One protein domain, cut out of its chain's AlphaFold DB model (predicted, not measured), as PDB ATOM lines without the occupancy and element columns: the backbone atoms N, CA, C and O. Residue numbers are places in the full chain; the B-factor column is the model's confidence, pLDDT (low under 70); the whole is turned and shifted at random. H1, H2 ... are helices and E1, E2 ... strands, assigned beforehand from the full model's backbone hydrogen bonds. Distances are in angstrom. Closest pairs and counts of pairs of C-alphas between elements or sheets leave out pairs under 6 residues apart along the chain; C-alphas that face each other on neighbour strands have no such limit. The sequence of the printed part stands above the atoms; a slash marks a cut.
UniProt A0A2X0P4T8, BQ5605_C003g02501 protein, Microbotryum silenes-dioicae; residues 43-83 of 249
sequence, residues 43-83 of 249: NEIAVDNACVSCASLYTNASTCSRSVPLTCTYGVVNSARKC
ATOM      1  N   ASN A  43     -23.764  79.351  19.649       90.94
ATOM      2  CA  ASN A  43     -24.391  80.631  19.294       90.94
ATOM      3  C   ASN A  43     -23.388  81.803  19.243       90.94
ATOM      4  O   ASN A  43     -23.795  82.967  19.205       90.94
ATOM      5  N   GLU A  44     -22.090  81.508  19.250       91.81
ATOM      6  CA  GLU A  44     -21.001  82.479  19.247       91.81
ATOM      7  C   GLU A  44     -19.974  82.144  18.164       91.81
ATOM      8  O   GLU A  44     -19.825  80.998  17.736       91.81
ATOM      9  N   ILE A  45     -19.215  83.154  17.747       91.44
ATOM     10  CA  ILE A  45     -18.074  82.980  16.851       91.44
ATOM     11  C   ILE A  45     -16.825  83.647  17.419       91.44
ATOM     12  O   ILE A  45     -16.903  84.669  18.095       91.44
ATOM     13  N   ALA A  46     -15.659  83.080  17.105       90.19
ATOM     14  CA  ALA A  46     -14.379  83.678  17.458       90.19
ATOM     15  C   ALA A  46     -14.062  84.860  16.523       90.19
ATOM     16  O   ALA A  46     -13.778  84.657  15.330       90.19
ATOM     17  N   VAL A  47     -14.085  86.073  17.074       87.06
ATOM     18  CA  VAL A  47     -13.686  87.336  16.434       87.06
ATOM     19  C   VAL A  47     -12.604  87.964  17.309       87.06
ATOM     20  O   VAL A  47     -12.807  88.107  18.509       87.06
ATOM     21  N   ASP A  48     -11.442  88.270  16.730       87.81
ATOM     22  CA  ASP A  48     -10.311  88.912  17.422       87.81
ATOM     23  C   ASP A  48      -9.926  88.256  18.764       87.81
ATOM     24  O   ASP A  48      -9.695  88.927  19.765       87.81
ATOM     25  N   ASN A  49      -9.858  86.918  18.792       85.12
ATOM     26  CA  ASN A  49      -9.590  86.128  20.004       85.12
ATOM     27  C   ASN A  49     -10.603  86.338  21.152       85.12
ATOM     28  O   ASN A  49     -10.279  86.125  22.322       85.12
ATOM     29  N   ALA A  50     -11.849  86.679  20.828       88.19
ATOM     30  CA  ALA A  50     -12.974  86.690  21.752       88.19
ATOM     31  C   ALA A  50     -14.185  85.963  21.151       88.19
ATOM     32  O   ALA A  50     -14.360  85.910  19.934       88.19
ATOM     33  N   CYS A  51     -15.031  85.399  22.009       92.56
ATOM     34  CA  CYS A  51     -16.307  84.837  21.583       92.56
ATOM     35  C   CYS A  51     -17.350  85.951  21.525       92.56
ATOM     36  O   CYS A  51     -17.618  86.618  22.523       92.56
ATOM     37  N   VAL A  52     -17.903  86.174  20.336       93.50
ATOM     38  CA  VAL A  52     -18.914  87.200  20.078       93.50
ATOM     39  C   VAL A  52     -20.231  86.521  19.738       93.50
ATOM     40  O   VAL A  52     -20.285  85.636  18.882       93.50
ATOM     41  N   SER A  53     -21.304  86.951  20.401       94.88
ATOM     42  CA  SER A  53     -22.647  86.411  20.193       94.88
ATOM     43  C   SER A  53     -23.161  86.709  18.790       94.88
ATOM     44  O   SER A  53     -23.140  87.853  18.327       94.88
ATOM     45  N   CYS A  54     -23.717  85.692  18.137       94.12
ATOM     46  CA  CYS A  54     -24.330  85.836  16.823       94.12
ATOM     47  C   CYS A  54     -25.476  86.846  16.800       94.12
ATOM     48  O   CYS A  54     -25.588  87.598  15.836       94.12
ATOM     49  N   ALA A  55     -26.267  86.930  17.873       93.94
ATOM     50  CA  ALA A  55     -27.353  87.901  17.989       93.94
ATOM     51  C   ALA A  55     -26.854  89.357  18.052       93.94
ATOM     52  O   ALA A  55     -27.588  90.273  17.685       93.94
ATOM     53  N   SER A  56     -25.610  89.574  18.504       93.56
ATOM     54  CA  SER A  56     -24.995  90.909  18.550       93.56
ATOM     55  C   SER A  56     -24.481  91.371  17.184       93.56
ATOM     56  O   SER A  56     -24.499  92.562  16.889       93.56
ATOM     57  N   LEU A  57     -24.075  90.425  16.331       92.38
ATOM     58  CA  LEU A  57     -23.619  90.687  14.964       92.38
ATOM     59  C   LEU A  57     -24.782  90.748  13.970       92.38
ATOM     60  O   LEU A  57     -24.773  91.547  13.034       92.38
ATOM     61  N   TYR A  58     -25.789  89.902  14.179       94.19
ATOM     62  CA  TYR A  58     -26.953  89.764  13.319       94.19
ATOM     63  C   TYR A  58     -28.205  89.680  14.187       94.19
ATOM     64  O   TYR A  58     -28.438  88.683  14.871       94.19
ATOM     65  N   THR A  59     -29.043  90.716  14.137       94.69
ATOM     66  CA  THR A  59     -30.327  90.731  14.848       94.69
ATOM     67  C   THR A  59     -31.124  89.465  14.527       94.69
ATOM     68  O   THR A  59     -31.236  89.082  13.363       94.69
ATOM     69  N   ASN A  60     -31.683  88.830  15.560       94.88
ATOM     70  CA  ASN A  60     -32.460  87.587  15.480       94.88
ATOM     71  C   ASN A  60     -31.687  86.335  15.029       94.88
ATOM     72  O   ASN A  60     -32.320  85.331  14.717       94.88
ATOM     73  N   ALA A  61     -30.353  86.339  14.990       95.75
ATOM     74  CA  ALA A  61     -29.586  85.130  14.692       95.75
ATOM     75  C   ALA A  61     -29.411  84.237  15.931       95.75
ATOM     76  O   ALA A  61     -28.995  84.706  16.989       95.75
ATOM     77  N   SER A  62     -29.672  82.934  15.782       94.94
ATOM     78  CA  SER A  62     -29.336  81.906  16.780       94.94
ATOM     79  C   SER A  62     -27.947  81.318  16.552       94.94
ATOM     80  O   SER A  62     -27.239  81.037  17.512       94.94
ATOM     81  N   THR A  63     -27.539  81.161  15.290       95.31
ATOM     82  CA  THR A  63     -26.180  80.753  14.912       95.31
ATOM     83  C   THR A  63     -25.711  81.555  13.705       95.31
ATOM     84  O   THR A  63     -26.517  82.043  12.908       95.31
ATOM     85  N   CYS A  64     -24.400  81.712  13.556       93.81
ATOM     86  CA  CYS A  64     -23.798  82.525  12.511       93.81
ATOM     87  C   CYS A  64     -22.404  82.017  12.152       93.81
ATOM     88  O   CYS A  64     -21.741  81.322  12.917       93.81
ATOM     89  N   SER A  65     -21.967  82.380  10.956       90.81
ATOM     90  CA  SER A  65     -20.562  82.387  10.570       90.81
ATOM     91  C   SER A  65     -19.990  83.794  10.772       90.81
ATOM     92  O   SER A  65     -20.722  84.729  11.092       90.81
ATOM     93  N   ARG A  66     -18.696  83.978  10.481       85.50
ATOM     94  CA  ARG A  66     -18.052  85.305  10.472       85.50
ATOM     95  C   ARG A  66     -18.689  86.321   9.523       85.50
ATOM     96  O   ARG A  66     -18.395  87.504   9.644       85.50
ATOM     97  N   SER A  67     -19.490  85.883   8.553       87.94
ATOM     98  CA  SER A  67     -19.973  86.769   7.489       87.94
ATOM     99  C   SER A  67     -21.483  86.765   7.303       87.94
ATOM    100  O   SER A  67     -21.991  87.677   6.655       87.94
ATOM    101  N   VAL A  68     -22.200  85.772   7.843       92.88
ATOM    102  CA  VAL A  68     -23.658  85.640   7.691       92.88
ATOM    103  C   VAL A  68     -24.299  84.900   8.869       92.88
ATOM    104  O   VAL A  68     -23.662  83.990   9.415       92.88
ATOM    105  N   PRO A  69     -25.565  85.194   9.217       95.88
ATOM    106  CA  PRO A  69     -26.366  84.309  10.054       95.88
ATOM    107  C   PRO A  69     -26.626  82.981   9.325       95.88
ATOM    108  O   PRO A  69     -26.753  82.950   8.102       95.88
ATOM    109  N   LEU A  70     -26.689  81.885  10.079       94.38
ATOM    110  CA  LEU A  70     -26.959  80.536   9.565       94.38
ATOM    111  C   LEU A  70     -28.345  80.048   9.986       94.38
ATOM    112  O   LEU A  70     -29.058  79.441   9.194       94.38
ATOM    113  N   THR A  71     -28.734  80.335  11.226       95.38
ATOM    114  CA  THR A  71     -30.081  80.077  11.738       95.38
ATOM    115  C   THR A  71     -30.577  81.292  12.505       95.38
ATOM    116  O   THR A  71     -29.778  82.066  13.042       95.38
ATOM    117  N   CYS A  72     -31.895  81.455  12.560       96.62
ATOM    118  CA  CYS A  72     -32.534  82.598  13.192       96.62
ATOM    119  C   CYS A  72     -33.457  82.152  14.333       96.62
ATOM    120  O   CYS A  72     -34.157  81.139  14.227       96.62
ATOM    121  N   THR A  73     -33.491  82.934  15.411       96.25
ATOM    122  CA  THR A  73     -34.520  82.844  16.450       96.25
ATOM    123  C   THR A  73     -35.865  83.338  15.923       96.25
ATOM    124  O   THR A  73     -36.885  82.737  16.244       96.25
ATOM    125  N   TYR A  74     -35.851  84.362  15.062       96.62
ATOM    126  CA  TYR A  74     -37.023  84.893  14.370       96.62
ATOM    127  C   TYR A  74     -36.741  85.081  12.874       96.62
ATOM    128  O   TYR A  74     -35.735  85.691  12.496       96.62
ATOM    129  N   GLY A  75     -37.636  84.580  12.028       96.38
ATOM    130  CA  GLY A  75     -37.507  84.633  10.578       96.38
ATOM    131  C   GLY A  75     -36.561  83.593   9.983       96.38
ATOM    132  O   GLY A  75     -36.120  82.650  10.639       96.38
ATOM    133  N   VAL A  76     -36.232  83.787   8.711       96.31
ATOM    134  CA  VAL A  76     -35.289  82.971   7.939       96.31
ATOM    135  C   VAL A  76     -34.187  83.848   7.348       96.31
ATOM    136  O   VAL A  76     -34.329  85.069   7.238       96.31
ATOM    137  N   VAL A  77     -33.061  83.237   6.979       96.06
ATOM    138  CA  VAL A  77     -31.970  83.955   6.309       96.06
ATOM    139  C   VAL A  77     -32.412  84.309   4.890       96.06
ATOM    140  O   VAL A  77     -32.676  83.426   4.078       96.06
ATOM    141  N   ASN A  78     -32.498  85.602   4.588       93.44
ATOM    142  CA  ASN A  78     -32.917  86.090   3.276       93.44
ATOM    143  C   ASN A  78     -31.732  86.284   2.306       93.44
ATOM    144  O   ASN A  78     -30.562  86.123   2.662       93.44
ATOM    145  N   SER A  79     -32.028  86.699   1.071       92.50
ATOM    146  CA  SER A  79     -31.019  86.978   0.031       92.50
ATOM    147  C   SER A  79     -30.035  88.094   0.404       92.50
ATOM    148  O   SER A  79     -28.893  88.090  -0.055       92.50
ATOM    149  N   ALA A  80     -30.436  89.012   1.289       93.62
ATOM    150  CA  ALA A  80     -29.578  90.053   1.851       93.62
ATOM    151  C   ALA A  80     -28.725  89.563   3.038       93.62
ATOM    152  O   ALA A  80     -28.082  90.381   3.697       93.62
ATOM    153  N   ARG A  81     -28.704  88.248   3.308       93.44
ATOM    154  CA  ARG A  81     -27.938  87.605   4.387       93.44
ATOM    155  C   ARG A  81     -28.307  88.142   5.773       93.44
ATOM    156  O   ARG A  81     -27.444  88.334   6.627       93.44
ATOM    157  N   LYS A  82     -29.596  88.399   5.997       94.38
ATOM    158  CA  LYS A  82     -30.155  88.838   7.284       94.38
ATOM    159  C   LYS A  82     -31.283  87.908   7.707       94.38
ATOM    160  O   LYS A  82     -31.974  87.357   6.854       94.38
ATOM    161  N   CYS A  83     -31.485  87.776   9.013       96.50
ATOM    162  CA  CYS A  83     -32.680  87.145   9.558       96.50
ATOM    163  C   CYS A  83     -33.873  88.088   9.383       96.50
ATOM    164  O   CYS A  83     -33.874  89.197   9.922       96.50
TER     165      CYS A  83
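Overview. This is residues 43 to 83 of the 249 residues of the protein "BQ5605_C003g02501 protein" of Microbotryum silenes-dioicae (UniProt A0A2X0P4T8). Two small two-stranded hairpins, E1 with E2 and E3 with E4, follow one another along the longest axis, with the single-turn helix H1 between them. Residues 73 to 83, with no named element, form a loop beyond E4. The 41 printed residues hold E1, E2, H1, E3 and E4 in that order; both sheets are antiparallel, and the class is mostly strand, with under half of the residues in named elements. The whole is compact, radius of gyration of the C-alphas 9.5 A, yet elongated, spanning 29 by 16 by 11 A.

Arrangement. In the hairpin of E1, residues 44 to 47, and E2, residues 50 to 53, N 45 and O 52 are within hydrogen-bond range at 2.9 A. H1, residues 54 to 57, is too short for an O i to N i+4 pair. In the hairpin of E3, residues 61 to 64, and E4, residues 69 to 72, N 70 and O 63 are 2.8 A apart, within hydrogen-bond range. The closest C-alphas of H1 and E3, Ala 55 and Ala 61, are 4.9 A apart. E2 and E4 are apart.

Along the chain. E1 begins at C-alpha 44 (-21.001, 82.479, 19.247) and measures 9.2 A, E2 9.8 A, H1 5.2 A, E3 6.7 A; E4, 7.1 A, ends at C-alpha 72 (-32.534, 82.598, 13.192).

Size, cuts and confidence. The C-alphas farthest apart, Asn 49 and Gly 75, are 29.5 A apart. The printed part has no cut, the four links between named elements are tight, and no printed residue is under 70 in pLDDT.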